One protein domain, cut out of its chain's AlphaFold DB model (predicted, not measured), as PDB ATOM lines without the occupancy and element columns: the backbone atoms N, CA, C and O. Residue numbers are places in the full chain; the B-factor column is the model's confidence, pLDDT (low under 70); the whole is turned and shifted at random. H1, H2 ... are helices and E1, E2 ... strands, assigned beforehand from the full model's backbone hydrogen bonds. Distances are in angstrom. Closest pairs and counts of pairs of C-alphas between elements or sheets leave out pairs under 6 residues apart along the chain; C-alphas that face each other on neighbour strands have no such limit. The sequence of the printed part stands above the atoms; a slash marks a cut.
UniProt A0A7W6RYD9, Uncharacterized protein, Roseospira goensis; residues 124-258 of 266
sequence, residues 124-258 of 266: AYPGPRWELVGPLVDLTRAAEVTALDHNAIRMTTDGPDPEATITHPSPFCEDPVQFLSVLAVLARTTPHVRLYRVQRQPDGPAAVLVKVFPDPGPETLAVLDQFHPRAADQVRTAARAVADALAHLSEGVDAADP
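What this domain is: This is residues 124 to 258 of the 266 residues of an uncharacterized protein of Roseospira goensis (UniProt A0A7W6RYD9). A strongly twisted sheet of five strands has H1 and H2 packed over one face, and the long helix H4 crosses H2 on the side away from the sheet. H4 reaches well beyond the sheet at its first end, where the short helix H3 folds back beside it as a helical hairpin. The printed part has 135 residues with four named helices and five named strands, along the chain E1 H1 E2 E3 H2 E4 E5 H3 H4, and the sheet, in the order E2 E3 E1 E4 E5, is antiparallel throughout. The class is mixed, helices and strands; the whole is compact, with a radius of gyration of the C-alphas of 15.8 A and spans of 48 by 42 by 32 A.

Where its parts are: In the sheet, E1 is residues 129 to 135, 19.8 A long, beginning at C-alpha 129 at (182.779, 135.306, 145.929). E2 is residues 153 to 157, E3 residues 163 to 168, E4 residues 194 to 199 and E5 residues 207 to 212. H1 is residues 136 to 145, 14.3 A, and H2 is residues 176 to 189, 20.3 A. H3 is residues 218 to 227, 14.5 A. H4, residues 229 to 256, is 40.8 A long, from C-alpha 229 at (199.814, 144.495, 169.852) to C-alpha 256 at (160.236, 138.444, 162.227).

How they stand to each other: E2 and E5 are the edge strands. N 131 and O 196 of E1 and E4 are 2.8 A apart, within hydrogen-bond range, as are N 132 and O 166 of E1 and E3, 2.9 A. In the hairpin E2 and E3, N 165 and O 154 are 2.7 A apart; in the hairpin E4 and E5, N 212 and O 195 are 2.8 A apart. H1 and H2 lie on the same face, making two layers, helices on one face of a sheet, at heights over the sheet of 9.4 A and 10.1 A. E1, H1, E2 and E3, H2, E4 are split strand-helix-strand units, each with another strand between its two parallel-running strands, and both crossovers are right-handed. H1 touches H2 at a steep tilt of 59 degrees, the closest C-alphas being those of Ala 142 and Val 182, 5.4 A. H4, not on the sheet, touches H2 with residues 243 to 250 alone, the closest C-alphas being those of Ala 184 and Leu 246, 4.8 A; their steep tilt of 69.9 degrees is only just short of about perpendicular. H3 touches H4 at a shallow tilt of 31 degrees, opposite ways, closest at the C-alphas of Leu 224 and Ala 232, 5.2 A, and is apart from H2. Every O i to N i+4 pair is within hydrogen-bond range in H1, H3 and H4, and 9 of 10 are in H2.

The domain as a whole: The two C-alphas farthest apart are those of Asp 203 and Pro 258, 48.2 A. The printed part has no cut, and no link is long. The mean pLDDT of the printed part is 82.0; low-confidence residues, under 70, include 124 to 126, 213 to 216 and 252 to 258.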
ATOM      1  N   ALA A 124     179.143 131.042 135.646       60.88
ATOM      2  CA  ALA A 124     178.254 132.168 135.353       60.88
ATOM      3  C   ALA A 124     178.505 133.410 136.237       60.88
ATOM      4  O   ALA A 124     178.043 134.501 135.905       60.88
ATOM      5  N   TYR A 125     179.276 133.278 137.326       61.50
ATOM      6  CA  TYR A 125     179.626 134.377 138.232       61.50
ATOM      7  C   TYR A 125     181.141 134.651 138.212       61.50
ATOM      8  O   TYR A 125     181.854 134.234 139.126       61.50
ATOM      9  N   PRO A 126     181.673 135.391 137.217       66.31
ATOM     10  CA  PRO A 126     183.116 135.631 137.061       66.31
ATOM     11  C   PRO A 126     183.734 136.590 138.108       66.31
ATOM     12  O   PRO A 126     184.828 137.121 137.913       66.31
ATOM     13  N   GLY A 127     183.050 136.837 139.226       81.00
ATOM     14  CA  GLY A 127     183.463 137.770 140.272       81.00
ATOM     15  C   GLY A 127     184.069 137.096 141.510       81.00
ATOM     16  O   GLY A 127     183.940 135.889 141.709       81.00
ATOM     17  N   PRO A 128     184.726 137.878 142.386       85.00
ATOM     18  CA  PRO A 128     185.110 137.394 143.703       85.00
ATOM     19  C   PRO A 128     183.858 137.032 144.509       85.00
ATOM     20  O   PRO A 128     182.924 137.830 144.600       85.00
ATOM     21  N   ARG A 129     183.880 135.861 145.138       90.94
ATOM     22  CA  ARG A 129     182.779 135.306 145.929       90.94
ATOM     23  C   ARG A 129     183.197 135.082 147.371       90.94
ATOM     24  O   ARG A 129     184.385 134.977 147.674       90.94
ATOM     25  N   TRP A 130     182.219 135.016 148.250       93.88
ATOM     26  CA  TRP A 130     182.395 134.674 149.647       93.88
ATOM     27  C   TRP A 130     182.130 133.187 149.851       93.88
ATOM     28  O   TRP A 130     181.148 132.659 149.343       93.88
ATOM     29  N   GLU A 131     183.015 132.519 150.578       94.38
ATOM     30  CA  GLU A 131     182.877 131.118 150.965       94.38
ATOM     31  C   GLU A 131     182.922 131.039 152.490       94.38
ATOM     32  O   GLU A 131     183.916 131.404 153.122       94.38
ATOM     33  N   LEU A 132     181.824 130.591 153.083       94.00
ATOM     34  CA  LEU A 132     181.725 130.266 154.497       94.00
ATOM     35  C   LEU A 132     182.058 128.788 154.650       94.00
ATOM     36  O   LEU A 132     181.439 127.971 153.977       94.00
ATOM     37  N   VAL A 133     183.043 128.441 155.473       93.50
ATOM     38  CA  VAL A 133     183.531 127.063 155.633       93.50
ATOM     39  C   VAL A 133     183.555 126.692 157.106       93.50
ATOM     40  O   VAL A 133     184.110 127.424 157.931       93.50
ATOM     41  N   GLY A 134     183.006 125.529 157.434       92.94
ATOM     42  CA  GLY A 134     182.916 125.025 158.799       92.94
ATOM     43  C   GLY A 134     182.457 123.566 158.854       92.94
ATOM     44  O   GLY A 134     182.317 122.931 157.806       92.94
ATOM     45  N   PRO A 135     182.224 123.030 160.063       93.44
ATOM     46  CA  PRO A 135     181.683 121.687 160.243       93.44
ATOM     47  C   PRO A 135     180.317 121.539 159.559       93.44
ATOM     48  O   PRO A 135     179.459 122.415 159.685       93.44
ATOM     49  N   LEU A 136     180.095 120.424 158.855       94.31
ATOM     50  CA  LEU A 136     178.853 120.170 158.113       94.31
ATOM     51  C   LEU A 136     177.611 120.227 159.013       94.31
ATOM     52  O   LEU A 136     176.593 120.797 158.619       94.31
ATOM     53  N   VAL A 137     177.700 119.660 160.220       93.88
ATOM     54  CA  VAL A 137     176.589 119.625 161.187       93.88
ATOM     55  C   VAL A 137     176.170 121.042 161.584       93.88
ATOM     56  O   VAL A 137     174.982 121.361 161.580       93.88
ATOM     57  N   ASP A 138     177.142 121.912 161.853       93.44
ATOM     58  CA  ASP A 138     176.880 123.286 162.278       93.44
ATOM     59  C   ASP A 138     176.327 124.133 161.131       93.44
ATOM     60  O   ASP A 138     175.371 124.885 161.323       93.44
ATOM     61  N   LEU A 139     176.882 123.982 159.922       94.50
ATOM     62  CA  LEU A 139     176.386 124.666 158.724       94.50
ATOM     63  C   LEU A 139     174.953 124.256 158.384       94.50
ATOM     64  O   LEU A 139     174.141 125.121 158.070       94.50
ATOM     65  N   THR A 140     174.636 122.964 158.487       95.62
ATOM     66  CA  THR A 140     173.274 122.448 158.269       95.62
ATOM     67  C   THR A 140     172.301 123.060 159.262       95.62
ATOM     68  O   THR A 140     171.294 123.638 158.864       95.62
ATOM     69  N   ARG A 141     172.645 123.032 160.551       94.31
ATOM     70  CA  ARG A 141     171.812 123.625 161.597       94.31
ATOM     71  C   ARG A 141     171.616 125.131 161.399       94.31
ATOM     72  O   ARG A 141     170.516 125.640 161.592       94.31
ATOM     73  N   ALA A 142     172.666 125.858 161.027       93.50
ATOM     74  CA  ALA A 142     172.574 127.294 160.781       93.50
ATOM     75  C   ALA A 142     171.732 127.622 159.537       93.50
ATOM     76  O   ALA A 142     170.980 128.599 159.551       93.50
ATOM     77  N   ALA A 143     171.819 126.803 158.485       95.12
ATOM     78  CA  ALA A 143     170.970 126.926 157.306       95.12
ATOM     79  C   ALA A 143     169.489 126.713 157.655       95.12
ATOM     80  O   ALA A 143     168.663 127.541 157.285       95.12
ATOM     81  N   GLU A 144     169.164 125.692 158.455       94.44
ATOM     82  CA  GLU A 144     167.793 125.432 158.927       94.44
ATOM     83  C   GLU A 144     167.214 126.619 159.707       94.44
ATOM     84  O   GLU A 144     166.119 127.088 159.403       94.44
ATOM     85  N   VAL A 145     167.969 127.154 160.673       91.88
ATOM     86  CA  VAL A 145     167.541 128.300 161.503       91.88
ATOM     87  C   VAL A 145     167.268 129.552 160.665       91.88
ATOM     88  O   VAL A 145     166.415 130.360 161.016       91.88
ATOM     89  N   THR A 146     167.985 129.725 159.559       91.31
ATOM     90  CA  THR A 146     167.888 130.910 158.690       91.31
ATOM     91  C   THR A 146     167.067 130.663 157.424       91.31
ATOM     92  O   THR A 146     167.057 131.503 156.518       91.31
ATOM     93  N   ALA A 147     166.389 129.512 157.355       94.56
ATOM     94  CA  ALA A 147     165.618 129.052 156.205       94.56
ATOM     95  C   ALA A 147     166.404 129.081 154.875       94.56
ATOM     96  O   ALA A 147     165.830 129.328 153.812       94.56
ATOM     97  N   LEU A 148     167.723 128.867 154.925       94.69
ATOM     98  CA  LEU A 148     168.558 128.730 153.733       94.69
ATOM     99  C   LEU A 148     168.344 127.344 153.115       94.69
ATOM    100  O   LEU A 148     168.281 126.340 153.823       94.69
ATOM    101  N   ASP A 149     168.263 127.286 151.786       94.75
ATOM    102  CA  ASP A 149     168.130 126.024 151.059       94.75
ATOM    103  C   ASP A 149     169.314 125.090 151.379       94.75
ATOM    104  O   ASP A 149     170.480 125.473 151.256       94.75
ATOM    105  N   HIS A 150     169.029 123.839 151.752       93.75
ATOM    106  CA  HIS A 150     170.046 122.822 152.040       93.75
ATOM    107  C   HIS A 150     170.981 122.567 150.845       93.75
ATOM    108  O   HIS A 150     172.141 122.194 151.029       93.75
ATOM    109  N   ASN A 151     170.521 122.827 149.619       95.06
ATOM    110  CA  ASN A 151     171.336 122.757 148.408       95.06
ATOM    111  C   ASN A 151     172.431 123.833 148.346       95.06
ATOM    112  O   ASN A 151     173.331 123.728 147.511       95.06
ATOM    113  N   ALA A 152     172.398 124.850 149.212       95.44
ATOM    114  CA  ALA A 152     173.480 125.821 149.356       95.44
ATOM    115  C   ALA A 152     174.731 125.224 150.016       95.44
ATOM    116  O   ALA A 152     175.821 125.784 149.878       95.44
ATOM    117  N   ILE A 153     174.589 124.095 150.716       96.31
ATOM    118  CA  ILE A 153     175.668 123.431 151.442       96.31
ATOM    119  C   ILE A 153     176.389 122.461 150.504       96.31
ATOM    120  O   ILE A 153     175.786 121.597 149.861       96.31
ATOM    121  N   ARG A 154     177.712 122.596 150.418       94.31
ATOM    122  CA  ARG A 154     178.584 121.732 149.616       94.31
ATOM    123  C   ARG A 154     179.642 121.104 150.503       94.31
ATOM    124  O   ARG A 154     180.400 121.828 151.136       94.31
ATOM    125  N   MET A 155     179.718 119.779 150.541       92.44
ATOM    126  CA  MET A 155     180.796 119.095 151.257       92.44
ATOM    127  C   MET A 155     182.142 119.409 150.598       92.44
ATOM    128  O   MET A 155     182.257 119.398 149.372       92.44
ATOM    129  N   THR A 156     183.146 119.732 151.409       85.75
ATOM    130  CA  THR A 156     184.503 120.028 150.928       85.75
ATOM    131  C   THR A 156     185.454 118.859 151.131       85.75
ATOM    132  O   THR A 156     186.406 118.722 150.368       85.75
ATOM    133  N   THR A 157     185.201 118.030 152.147       83.62
ATOM    134  CA  THR A 157     186.080 116.922 152.522       83.62
ATOM    135  C   THR A 157     185.251 115.745 153.021       83.62
ATOM    136  O   THR A 157     184.464 115.903 153.955       83.62
ATOM    137  N   ASP A 158     185.486 114.564 152.454       76.50
ATOM    138  CA  ASP A 158     184.945 113.306 152.967       76.50
ATOM    139  C   ASP A 158     185.910 112.758 154.024       76.50
ATOM    140  O   ASP A 158     186.982 112.233 153.717       76.50
ATOM    141  N   GLY A 159     185.574 112.953 155.298       80.06
ATOM    142  CA  GLY A 159     186.408 112.562 156.431       80.06
ATOM    143  C   GLY A 159     185.586 112.328 157.701       80.06
ATOM    144  O   GLY A 159     184.373 112.540 157.686       80.06
ATOM    145  N   PRO A 160     186.226 111.888 158.801       79.12
ATOM    146  CA  PRO A 160     185.544 111.653 160.078       79.12
ATOM    147  C   PRO A 160     184.902 112.926 160.645       79.12
ATOM    148  O   PRO A 160     183.868 112.838 161.300       79.12
ATOM    149  N   ASP A 161     185.474 114.089 160.321       83.81
ATOM    150  CA  ASP A 161     184.937 115.410 160.632       83.81
ATOM    151  C   ASP A 161     184.629 116.138 159.311       83.81
ATOM    152  O   ASP A 161     185.476 116.879 158.799       83.81
ATOM    153  N   PRO A 162     183.463 115.879 158.687       90.19
ATOM    154  CA  PRO A 162     183.148 116.443 157.385       90.19
ATOM    155  C   PRO A 162     182.991 117.960 157.488       90.19
ATOM    156  O   PRO A 162     182.186 118.485 158.264       90.19
ATOM    157  N   GLU A 163     183.752 118.668 156.661       92.94
ATOM    158  CA  GLU A 163     183.597 120.102 156.461       92.94
ATOM    159  C   GLU A 163     182.707 120.368 155.250       92.94
ATOM    160  O   GLU A 163     182.660 119.597 154.284       92.94
ATOM    161  N   ALA A 164     182.000 121.487 155.305       95.12
ATOM    162  CA  ALA A 164     181.190 121.965 154.207       95.12
ATOM    163  C   ALA A 164     181.416 123.454 153.967       95.12
ATOM    164  O   ALA A 164     182.026 124.167 154.770       95.12
ATOM    165  N   THR A 165     180.914 123.920 152.831       95.69
ATOM    166  CA  THR A 165     180.954 125.314 152.433       95.69
ATOM    167  C   THR A 165     179.610 125.809 151.923       95.69
ATOM    168  O   THR A 165     178.875 125.076 151.264       95.69
ATOM    169  N   ILE A 166     179.316 127.075 152.210       95.81
ATOM    170  CA  ILE A 166     178.235 127.854 151.605       95.81
ATOM    171  C   ILE A 166     178.882 128.996 150.822       95.81
ATOM    172  O   ILE A 166     179.739 129.709 151.348       95.81
ATOM    173  N   THR A 167     178.491 129.165 149.560       95.00
ATOM    174  CA  THR A 167     179.053 130.191 148.667       95.00
ATOM    175  C   THR A 167     178.029 131.283 148.373       95.00
ATOM    176  O   THR A 167     176.889 130.978 148.029       95.00
ATOM    177  N   HIS A 168     178.458 132.543 148.433       94.31
ATOM    178  CA  HIS A 168     177.671 133.707 148.032       94.31
ATOM    179  C   HIS A 168     178.467 134.625 147.075       94.31
ATOM    180  O   HIS A 168     179.606 134.985 147.382       94.31
ATOM    181  N   PRO A 169     177.894 135.067 145.944       93.50
ATOM    182  CA  PRO A 169     176.589 134.655 145.435       93.50
ATOM    183  C   PRO A 169     176.620 133.210 144.912       93.50
ATOM    184  O   PRO A 169     177.643 132.739 144.408       93.50
ATOM    185  N   SER A 170     175.497 132.508 145.039       92.31
ATOM    186  CA  SER A 170     175.231 131.235 144.361       92.31
ATOM    187  C   SER A 170     173.721 131.068 144.132       92.31
ATOM    188  O   SER A 170     172.954 131.736 144.822       92.31
ATOM    189  N   PRO A 171     173.273 130.165 143.238       92.44
ATOM    190  CA  PRO A 171     171.842 129.965 142.953       92.44
ATOM    191  C   PRO A 171     170.993 129.575 144.168       92.44
ATOM    192  O   PRO A 171     169.780 129.726 144.157       92.44
ATOM    193  N   PHE A 172     171.628 129.036 145.210       93.81
ATOM    194  CA  PHE A 172     170.967 128.604 146.441       93.81
ATOM    195  C   PHE A 172     171.224 129.574 147.608       93.81
ATOM    196  O   PHE A 172     170.762 129.336 148.716       93.81
ATOM    197  N   CYS A 173     171.988 130.650 147.381       94.19
ATOM    198  CA  CYS A 173     172.339 131.667 148.372       94.19
ATOM    199  C   CYS A 173     172.578 133.019 147.674       94.19
ATOM    200  O   CYS A 173     173.693 133.558 147.624       94.19
ATOM    201  N   GLU A 174     171.519 133.541 147.056       92.62
ATOM    202  CA  GLU A 174     171.554 134.802 146.307       92.62
ATOM    203  C   GLU A 174     171.459 136.021 147.226       92.62
ATOM    204  O   GLU A 174     172.099 137.038 146.963       92.62
ATOM    205  N   ASP A 175     170.695 135.912 148.316       92.56
ATOM    206  CA  ASP A 175     170.480 137.009 149.255       92.56
ATOM    207  C   ASP A 175     171.683 137.168 150.210       92.56
ATOM    208  O   ASP A 175     171.961 136.272 151.019       92.56
ATOM    209  N   PRO A 176     172.405 138.307 150.171       89.31
ATOM    210  CA  PRO A 176     173.498 138.570 151.101       89.31
ATOM    211  C   PRO A 176     173.036 138.640 152.561       89.31
ATOM    212  O   PRO A 176     173.832 138.334 153.450       89.31
ATOM    213  N   VAL A 177     171.786 139.033 152.839       87.31
ATOM    214  CA  VAL A 177     171.260 139.087 154.211       87.31
ATOM    215  C   VAL A 177     171.152 137.676 154.772       87.31
ATOM    216  O   VAL A 177     171.657 137.422 155.861       87.31
ATOM    217  N   GLN A 178     170.601 136.736 154.004       89.75
ATOM    218  CA  GLN A 178     170.514 135.336 154.409       89.75
ATOM    219  C   GLN A 178     171.898 134.706 154.641       89.75
ATOM    220  O   GLN A 178     172.112 134.042 155.657       89.75
ATOM    221  N   PHE A 179     172.872 134.979 153.765       93.69
ATOM    222  CA  PHE A 179     174.262 134.543 153.960       93.69
ATOM    223  C   PHE A 179     174.866 135.077 155.271       93.69
ATOM    224  O   PHE A 179     175.508 134.336 156.022       93.69
ATOM    225  N   LEU A 180     174.652 136.362 155.571       89.19
ATOM    226  CA  LEU A 180     175.133 136.986 156.805       89.19
ATOM    227  C   LEU A 180     174.406 136.463 158.049       89.19
ATOM    228  O   LEU A 180     175.040 136.325 159.094       89.19
ATOM    229  N   SER A 181     173.124 136.113 157.946       86.06
ATOM    230  CA  SER A 181     172.377 135.467 159.029       86.06
ATOM    231  C   SER A 181     172.959 134.096 159.377       86.06
ATOM    232  O   SER A 181     173.139 133.796 160.557       86.06
ATOM    233  N   VAL A 182     173.342 133.283 158.383       91.88
ATOM    234  CA  VAL A 182     174.026 131.999 158.637       91.88
ATOM    235  C   VAL A 182     175.343 132.230 159.370       91.88
ATOM    236  O   VAL A 182     175.620 131.577 160.377       91.88
ATOM    237  N   LEU A 183     176.145 133.193 158.904       89.88
ATOM    238  CA  LEU A 183     177.386 133.575 159.575       89.88
ATOM    239  C   LEU A 183     177.135 134.026 161.024       89.88
ATOM    240  O   LEU A 183     177.922 133.675 161.900       89.88
ATOM    241  N   ALA A 184     176.051 134.759 161.290       83.31
ATOM    242  CA  ALA A 184     175.683 135.214 162.631       83.31
ATOM    243  C   ALA A 184     175.391 134.051 163.581       83.31
ATOM    244  O   ALA A 184     175.902 134.031 164.702       83.31
ATOM    245  N   VAL A 185     174.612 133.068 163.126       85.88
ATOM    246  CA  VAL A 185     174.321 131.858 163.907       85.88
ATOM    247  C   VAL A 185     175.617 131.108 164.203       85.88
ATOM    248  O   VAL A 185     175.927 130.831 165.362       85.88
ATOM    249  N   LEU A 186     176.420 130.859 163.170       86.81
ATOM    250  CA  LEU A 186     177.668 130.110 163.274       86.81
ATOM    251  C   LEU A 186     178.712 130.776 164.173       86.81
ATOM    252  O   LEU A 186     179.372 130.091 164.949       86.81
ATOM    253  N   ALA A 187     178.849 132.100 164.108       81.06
ATOM    254  CA  ALA A 187     179.786 132.841 164.950       81.06
ATOM    255  C   ALA A 187     179.462 132.718 166.451       81.06
ATOM    256  O   ALA A 187     180.344 132.917 167.280       81.06
ATOM    257  N   ARG A 188     178.216 132.379 166.811       75.44
ATOM    258  CA  ARG A 188     177.801 132.155 168.205       75.44
ATOM    259  C   ARG A 188     177.979 130.711 168.652       75.44
ATOM    260  O   ARG A 188     178.178 130.467 169.839       75.44
ATOM    261  N   THR A 189     177.827 129.761 167.735       76.31
ATOM    262  CA  THR A 189     177.789 128.334 168.072       76.31
ATOM    263  C   THR A 189     179.123 127.637 167.872       76.31
ATOM    264  O   THR A 189     179.353 126.608 168.504       76.31
ATOM    265  N   THR A 190     179.998 128.177 167.017       71.94
ATOM    266  CA  THR A 190     181.123 127.413 166.478       71.94
ATOM    267  C   THR A 190     182.408 128.250 166.389       71.94
ATOM    268  O   THR A 190     182.490 129.182 165.588       71.94
ATOM    269  N   PRO A 191     183.483 127.875 167.111       65.75
ATOM    270  CA  PRO A 191     184.751 128.618 167.110       65.75
ATOM    271  C   PRO A 191     185.596 128.438 165.830       65.75
ATOM    272  O   PRO A 191     186.615 129.103 165.658       65.75
ATOM    273  N   HIS A 192     185.217 127.533 164.920       72.88
ATOM    274  CA  HIS A 192     186.040 127.133 163.763       72.88
ATOM    275  C   HIS A 192     185.535 127.632 162.405       72.88
ATOM    276  O   HIS A 192     185.995 127.182 161.352       72.88
ATOM    277  N   VAL A 193     184.603 128.579 162.410       82.88
ATOM    278  CA  VAL A 193     184.023 129.116 161.180       82.88
ATOM    279  C   VAL A 193     185.037 130.012 160.482       82.88
ATOM    280  O   VAL A 193     185.665 130.882 161.088       82.88
ATOM    281  N   ARG A 194     185.216 129.785 159.184       87.00
ATOM    282  CA  ARG A 194     186.159 130.525 158.345       87.00
ATOM    283  C   ARG A 194     185.388 131.181 157.220       87.00
ATOM    284  O   ARG A 194     184.651 130.514 156.501       87.00
ATOM    285  N   LEU A 195     185.583 132.480 157.060       88.69
ATOM    286  CA  LEU A 195     185.018 133.235 155.953       88.69
ATOM    287  C   LEU A 195     186.140 133.599 154.986       88.69
ATOM    288  O   LEU A 195     187.107 134.269 155.357       88.69
ATOM    289  N   TYR A 196     186.001 133.167 153.742       88.06
ATOM    290  CA  TYR A 196     186.939 133.456 152.676       88.06
ATOM    291  C   TYR A 196     186.313 134.373 151.647       88.06
ATOM    292  O   TYR A 196     185.156 134.198 151.281       88.06
ATOM    293  N   ARG A 197     187.101 135.303 151.115       89.81
ATOM    294  CA  ARG A 197     186.805 135.916 149.820       89.81
ATOM    295  C   ARG A 197     187.702 135.260 148.792       89.81
ATOM    296  O   ARG A 197     188.917 135.428 148.876       89.81
ATOM    297  N   VAL A 198     187.135 134.522 147.851       87.75
ATOM    298  CA  VAL A 198     187.901 133.781 146.848       87.75
ATOM    299  C   VAL A 198     187.620 134.295 145.448       87.75
ATOM    300  O   VAL A 198     186.519 134.744 145.133       87.75
ATOM    301  N   GLN A 199     188.625 134.203 144.591       84.94
ATOM    302  CA  GLN A 199     188.489 134.395 143.156       84.94
ATOM    303  C   GLN A 199     189.013 133.136 142.473       84.94
ATOM    304  O   GLN A 199     190.203 132.829 142.559       84.94
ATOM    305  N   ARG A 200     188.123 132.369 141.839       78.94
ATOM    306  CA  ARG A 200     188.529 131.189 141.071       78.94
ATOM    307  C   ARG A 200     188.962 131.618 139.679       78.94
ATOM    308  O   ARG A 200     188.265 132.392 139.028       78.94
ATOM    309  N   GLN A 201     190.128 131.145 139.257       75.50
ATOM    310  CA  GLN A 201     190.553 131.277 137.870       75.50
ATOM    311  C   GLN A 201     189.921 130.138 137.055       75.50
ATOM    312  O   GLN A 201     189.736 129.060 137.619       75.50
ATOM    313  N   PRO A 202     189.598 130.351 135.768       70.44
ATOM    314  CA  PRO A 202     188.956 129.338 134.926       70.44
ATOM    315  C   PRO A 202     189.712 128.002 134.902       70.44
ATOM    316  O   PRO A 202     189.097 126.954 135.037       70.44
ATOM    317  N   ASP A 203     191.045 128.066 134.849       73.44
ATOM    318  CA  ASP A 203     191.922 126.896 134.705       73.44
ATOM    319  C   ASP A 203     192.924 126.763 135.865       73.44
ATOM    320  O   ASP A 203     194.006 126.193 135.715       73.44
ATOM    321  N   GLY A 204     192.622 127.355 137.026       68.69
ATOM    322  CA  GLY A 204     193.599 127.507 138.103       68.69
ATOM    323  C   GLY A 204     193.035 127.369 139.516       68.69
ATOM    324  O   GLY A 204     191.822 127.422 139.731       68.69
ATOM    325  N   PRO A 205     193.923 127.212 140.516       71.50
ATOM    326  CA  PRO A 205     193.519 127.146 141.913       71.50
ATOM    327  C   PRO A 205     192.817 128.439 142.344       71.50
ATOM    328  O   PRO A 205     193.093 129.531 141.839       71.50
ATOM    329  N   ALA A 206     191.909 128.324 143.313       78.12
ATOM    330  CA  ALA A 206     191.234 129.479 143.889       78.12
ATOM    331  C   ALA A 206     192.248 130.411 144.575       78.12
ATOM    332  O   ALA A 206     192.985 129.992 145.469       78.12
ATOM    333  N   ALA A 207     192.259 131.687 144.196       74.69
ATOM    334  CA  ALA A 207     193.008 132.706 144.912       74.69
ATOM    335  C   ALA A 207     192.201 133.152 146.137       74.69
ATOM    336  O   ALA A 207     191.118 133.727 146.001       74.69
ATOM    337  N   VAL A 208     192.723 132.897 147.338       78.19
ATOM    338  CA  VAL A 208     192.135 133.388 148.591       78.19
ATOM    339  C   VAL A 208     192.576 134.833 148.801       78.19
ATOM    340  O   VAL A 208     193.739 135.104 149.090       78.19
ATOM    341  N   LEU A 209     191.642 135.768 148.644       61.34
ATOM    342  CA  LEU A 209     191.883 137.206 148.769       61.34
ATOM    343  C   LEU A 209     191.788 137.681 150.221       61.34
ATOM    344  O   LEU A 209     192.504 138.592 150.625       61.34
ATOM    345  N   VAL A 210     190.882 137.084 151.001       72.88
ATOM    346  CA  VAL A 210     190.655 137.420 152.413       72.88
ATOM    347  C   VAL A 210     190.339 136.139 153.177       72.88
ATOM    348  O   VAL A 210     189.592 135.309 152.667       72.88
ATOM    349  N   LYS A 211     190.877 135.998 154.394       72.25
ATOM    350  CA  LYS A 211     190.506 134.964 155.370       72.25
ATOM    351  C   LYS A 211     190.143 135.642 156.688       72.25
ATOM    352  O   LYS A 211     190.978 136.345 157.253       72.25
ATOM    353  N   VAL A 212     188.919 135.439 157.162       70.44
ATOM    354  CA  VAL A 212     188.407 136.002 158.416       70.44
ATOM    355  C   VAL A 212     188.050 134.867 159.368       70.44
ATOM    356  O   VAL A 212     187.418 133.887 158.970       70.44
ATOM    357  N   PHE A 213     188.455 135.033 160.625       69.38
ATOM    358  CA  PHE A 213     188.023 134.225 161.759       69.38
ATOM    359  C   PHE A 213     187.111 135.118 162.607       69.38
ATOM    360  O   PHE A 213     187.625 136.057 163.218       69.38
ATOM    361  N   PRO A 214     185.782 134.914 162.570       61.22
ATOM    362  CA  PRO A 214     184.826 135.812 163.220       61.22
ATOM    363  C   PRO A 214     185.033 135.903 164.735       61.22
ATOM    364  O   PRO A 214     184.857 136.977 165.302       61.22
ATOM    365  N   ASP A 215     185.473 134.806 165.354       67.31
ATOM    366  CA  ASP A 215     185.827 134.738 166.769       67.31
ATOM    367  C   ASP A 215     187.236 134.137 166.936       67.31
ATOM    368  O   ASP A 215     187.404 132.915 166.985       67.31
ATOM    369  N   PRO A 216     188.303 134.961 166.916       68.88
ATOM    370  CA  PRO A 216     189.651 134.460 167.124       68.88
ATOM    371  C   PRO A 216     189.802 133.985 168.572       68.88
ATOM    372  O   PRO A 216     189.709 134.776 169.511       68.88
ATOM    373  N   GLY A 217     190.104 132.696 168.749       74.56
ATOM    374  CA  GLY A 217     190.292 132.108 170.073       74.56
ATOM    375  C   GLY A 217     191.372 132.821 170.909       74.56
ATOM    376  O   GLY A 217     192.269 133.474 170.358       74.56
ATOM    377  N   PRO A 218     191.343 132.664 172.245       81.38
ATOM    378  CA  PRO A 218     192.242 133.374 173.160       81.38
ATOM    379  C   PRO A 218     193.721 133.125 172.851       81.38
ATOM    380  O   PRO A 218     194.538 134.031 172.985       81.38
ATOM    381  N   GLU A 219     194.064 131.931 172.365       79.75
ATOM    382  CA  GLU A 219     195.422 131.587 171.932       79.75
ATOM    383  C   GLU A 219     195.876 132.420 170.725       79.75
ATOM    384  O   GLU A 219     196.992 132.934 170.704       79.75
ATOM    385  N   THR A 220     194.994 132.620 169.740       79.88
ATOM    386  CA  THR A 220     195.291 133.438 168.552       79.88
ATOM    387  C   THR A 220     195.481 134.902 168.941       79.88
ATOM    388  O   THR A 220     196.408 135.558 168.464       79.88
ATOM    389  N   LEU A 221     194.644 135.412 169.849       82.94
ATOM    390  CA  LEU A 221     194.789 136.765 170.382       82.94
ATOM    391  C   LEU A 221     196.070 136.928 171.209       82.94
ATOM    392  O   LEU A 221     196.738 137.946 171.064       82.94
ATOM    393  N   ALA A 222     196.456 135.926 172.004       85.00
ATOM    394  CA  ALA A 222     197.694 135.957 172.782       85.00
ATOM    395  C   ALA A 222     198.940 136.016 171.883       85.00
ATOM    396  O   ALA A 222     199.868 136.782 172.151       85.00
ATOM    397  N   VAL A 223     198.947 135.267 170.775       84.12
ATOM    398  CA  VAL A 223     200.006 135.365 169.758       84.12
ATOM    399  C   VAL A 223     200.015 136.764 169.131       84.12
ATOM    400  O   VAL A 223     201.073 137.383 169.012       84.12
ATOM    401  N   LEU A 224     198.851 137.310 168.769       84.69
ATOM    402  CA  LEU A 224     198.766 138.663 168.210       84.69
ATOM    403  C   LEU A 224     199.249 139.736 169.193       84.69
ATOM    404  O   LEU A 224     199.953 140.650 168.769       84.69
ATOM    405  N   ASP A 225     198.939 139.623 170.483       87.75
ATOM    406  CA  ASP A 225     199.439 140.543 171.509       87.75
ATOM    407  C   ASP A 225     200.962 140.523 171.610       87.75
ATOM    408  O   ASP A 225     201.589 141.573 171.758       87.75
ATOM    409  N   GLN A 226     201.560 139.333 171.516       90.94
ATOM    410  CA  GLN A 226     203.001 139.159 171.651       90.94
ATOM    411  C   GLN A 226     203.772 139.777 170.479       90.94
ATOM    412  O   GLN A 226     204.810 140.405 170.690       90.94
ATOM    413  N   PHE A 227     203.290 139.595 169.247       87.62
ATOM    414  CA  PHE A 227     204.030 139.993 168.044       87.62
ATOM    415  C   PHE A 227     203.549 141.318 167.435       87.62
ATOM    416  O   PHE A 227     204.353 142.072 166.882       87.62
ATOM    417  N   HIS A 228     202.258 141.636 167.545       86.94
ATOM    418  CA  HIS A 228     201.624 142.778 166.881       86.94
ATOM    419  C   HIS A 228     200.506 143.414 167.735       86.94
ATOM    420  O   HIS A 228     199.348 143.439 167.313       86.94
ATOM    421  N   PRO A 229     200.823 144.029 168.889       84.56
ATOM    422  CA  PRO A 229     199.814 144.495 169.852       84.56
ATOM    423  C   PRO A 229     198.822 145.514 169.268       84.56
ATOM    424  O   PRO A 229     197.627 145.449 169.528       84.56
ATOM    425  N   ARG A 230     199.279 146.411 168.379       80.88
ATOM    426  CA  ARG A 230     198.375 147.349 167.680       80.88
ATOM    427  C   ARG A 230     197.386 146.646 166.746       80.88
ATOM    428  O   ARG A 230     196.267 147.122 166.588       80.88
ATOM    429  N   ALA A 231     197.806 145.559 166.100       73.94
ATOM    430  CA  ALA A 231     196.921 144.767 165.253       73.94
ATOM    431  C   ALA A 231     195.950 143.947 166.112       73.94
ATOM    432  O   ALA A 231     194.779 143.864 165.767       73.94
ATOM    433  N   ALA A 232     196.404 143.417 167.255       77.25
ATOM    434  CA  ALA A 232     195.549 142.727 168.217       77.25
ATOM    435  C   ALA A 232     194.385 143.618 168.683       77.25
ATOM    436  O   ALA A 232     193.234 143.187 168.664       77.25
ATOM    437  N   ASP A 233     194.654 144.887 169.004       76.56
ATOM    438  CA  ASP A 233     193.608 145.841 169.387       76.56
ATOM    439  C   ASP A 233     192.617 146.117 168.251       76.56
ATOM    440  O   ASP A 233     191.407 146.103 168.472       76.56
ATOM    441  N   GLN A 234     193.104 146.296 167.021       75.69
ATOM    442  CA  GLN A 234     192.235 146.462 165.850       75.69
ATOM    443  C   GLN A 234     191.363 145.225 165.608       75.69
ATOM    444  O   GLN A 234     190.172 145.366 165.334       75.69
ATOM    445  N   VAL A 235     191.931 144.025 165.751       76.88
ATOM    446  CA  VAL A 235     191.209 142.754 165.623       76.88
ATOM    447  C   VAL A 235     190.146 142.627 166.709       76.88
ATOM    448  O   VAL A 235     189.018 142.274 166.389       76.88
ATOM    449  N   ARG A 236     190.438 142.987 167.964       79.12
ATOM    450  CA  ARG A 236     189.437 143.003 169.046       79.12
ATOM    451  C   ARG A 236     188.298 143.969 168.766       79.12
ATOM    452  O   ARG A 236     187.141 143.615 168.968       79.12
ATOM    453  N   THR A 237     188.608 145.191 168.335       75.69
ATOM    454  CA  THR A 237     187.586 146.193 168.006       75.69
ATOM    455  C   THR A 237     186.722 145.721 166.843       75.69
ATOM    456  O   THR A 237     185.501 145.818 166.923       75.69
ATOM    457  N   ALA A 238     187.335 145.167 165.795       73.75
ATOM    458  CA  ALA A 238     186.614 144.617 164.656       73.75
ATOM    459  C   ALA A 238     185.753 143.410 165.053       73.75
ATOM    460  O   ALA A 238     184.585 143.371 164.692       73.75
ATOM    461  N   ALA A 239     186.288 142.473 165.839       73.62
ATOM    462  CA  ALA A 239     185.554 141.306 166.324       73.62
ATOM    463  C   ALA A 239     184.339 141.714 167.170       73.62
ATOM    464  O   ALA A 239     183.256 141.179 166.968       73.62
ATOM    465  N   ARG A 240     184.480 142.719 168.048       76.06
ATOM    466  CA  ARG A 240     183.348 143.283 168.803       76.06
ATOM    467  C   ARG A 240     182.302 143.913 167.888       76.06
ATOM    468  O   ARG A 240     181.137 143.582 168.009       76.06
ATOM    469  N   ALA A 241     182.716 144.756 166.941       72.19
ATOM    470  CA  ALA A 241     181.786 145.388 166.005       72.19
ATOM    471  C   ALA A 241     181.044 144.359 165.135       72.19
ATOM    472  O   ALA A 241     179.859 144.522 164.856       72.19
ATOM    473  N   VAL A 242     181.733 143.291 164.721       70.56
ATOM    474  CA  VAL A 242     181.124 142.163 164.011       70.56
ATOM    475  C   VAL A 242     180.147 141.432 164.928       70.56
ATOM    476  O   VAL A 242     179.010 141.228 164.525       70.56
ATOM    477  N   ALA A 243     180.534 141.095 166.159       71.31
ATOM    478  CA  ALA A 243     179.648 140.440 167.119       71.31
ATOM    479  C   ALA A 243     178.381 141.268 167.400       71.31
ATOM    480  O   ALA A 243     177.284 140.717 167.364       71.31
ATOM    481  N   ASP A 244     178.516 142.582 167.589       72.19
ATOM    482  CA  ASP A 244     177.395 143.505 167.800       72.19
ATOM    483  C   ASP A 244     176.468 143.549 166.572       72.19
ATOM    484  O   ASP A 244     175.244 143.477 166.702       72.19
ATOM    485  N   ALA A 245     177.034 143.618 165.361       71.25
ATOM    486  CA  ALA A 245     176.258 143.608 164.122       71.25
ATOM    487  C   ALA A 245     175.515 142.278 163.912       71.25
ATOM    488  O   ALA A 245     174.351 142.277 163.516       71.25
ATOM    489  N   LEU A 246     176.166 141.147 164.201       69.44
ATOM    490  CA  LEU A 246     175.558 139.818 164.097       69.44
ATOM    491  C   LEU A 246     174.461 139.618 165.154       69.44
ATOM    492  O   LEU A 246     173.416 139.053 164.836       69.44
ATOM    493  N   ALA A 247     174.651 140.125 166.377       72.00
ATOM    494  CA  ALA A 247     173.619 140.123 167.412       72.00
ATOM    495  C   ALA A 247     172.379 140.912 166.962       72.00
ATOM    496  O   ALA A 247     171.267 140.387 167.017       72.00
ATOM    497  N   HIS A 248     172.572 142.115 166.414       73.62
ATOM    498  CA  HIS A 248     171.476 142.938 165.901       73.62
ATOM    499  C   HIS A 248     170.697 142.259 164.763       73.62
ATOM    500  O   HIS A 248     169.468 142.300 164.739       73.62
ATOM    501  N   LEU A 249     171.396 141.599 163.834       68.38
ATOM    502  CA  LEU A 249     170.748 140.839 162.762       68.38
ATOM    503  C   LEU A 249     169.909 139.681 163.315       68.38
ATOM    504  O   LEU A 249     168.805 139.452 162.829       68.38
ATOM    505  N   SER A 250     170.390 138.989 164.352       63.91
ATOM    506  CA  SER A 250     169.644 137.885 164.968       63.91
ATOM    507  C   SER A 250     168.370 138.336 165.685       63.91
ATOM    508  O   SER A 250     167.334 137.703 165.518       63.91
ATOM    509  N   GLU A 251     168.399 139.474 166.385       75.00
ATOM    510  CA  GLU A 251     167.193 140.055 166.996       75.00
ATOM    511  C   GLU A 251     166.127 140.383 165.940       75.00
ATOM    512  O   GLU A 251     164.932 140.230 166.186       75.00
ATOM    513  N   GLY A 252     166.555 140.800 164.743       67.81
ATOM    514  CA  GLY A 252     165.665 141.019 163.605       67.81
ATOM    515  C   GLY A 252     165.018 139.734 163.079       67.81
ATOM    516  O   GLY A 252     163.848 139.766 162.701       67.81
ATOM    517  N   VAL A 253     165.746 138.612 163.087       61.94
ATOM    518  CA  VAL A 253     165.219 137.290 162.701       61.94
ATOM    519  C   VAL A 253     164.199 136.797 163.730       61.94
ATOM    520  O   VAL A 253     163.089 136.433 163.351       61.94
ATOM    521  N   ASP A 254     164.522 136.879 165.022       64.88
ATOM    522  CA  ASP A 254     163.619 136.465 166.106       64.88
ATOM    523  C   ASP A 254     162.341 137.327 166.152       64.88
ATOM    524  O   ASP A 254     161.248 136.832 166.429       64.88
ATOM    525  N   ALA A 255     162.446 138.625 165.847       62.72
ATOM    526  CA  ALA A 255     161.295 139.526 165.777       62.72
ATOM    527  C   ALA A 255     160.402 139.285 164.544       62.72
ATOM    528  O   ALA A 255     159.213 139.611 164.577       62.72
ATOM    529  N   ALA A 256     160.964 138.746 163.457       58.88
ATOM    530  CA  ALA A 256     160.236 138.444 162.227       58.88
ATOM    531  C   ALA A 256     159.453 137.120 162.299       58.88
ATOM    532  O   ALA A 256     158.498 136.955 161.537       58.88
ATOM    533  N   ASP A 257     159.792 136.222 163.233       52.78
ATOM    534  CA  ASP A 257     159.072 134.967 163.484       52.78
ATOM    535  C   ASP A 257     158.492 134.875 164.915       52.78
ATOM    536  O   ASP A 257     158.951 134.098 165.755       52.78
ATOM    537  N   PRO A 258     157.417 135.625 165.227       55.94
ATOM    538  CA  PRO A 258     156.712 135.480 166.501       55.94
ATOM    539  C   PRO A 258     155.900 134.169 166.602       55.94
ATOM    540  O   PRO A 258     155.280 133.917 167.637       55.94
TER     541      PRO A 258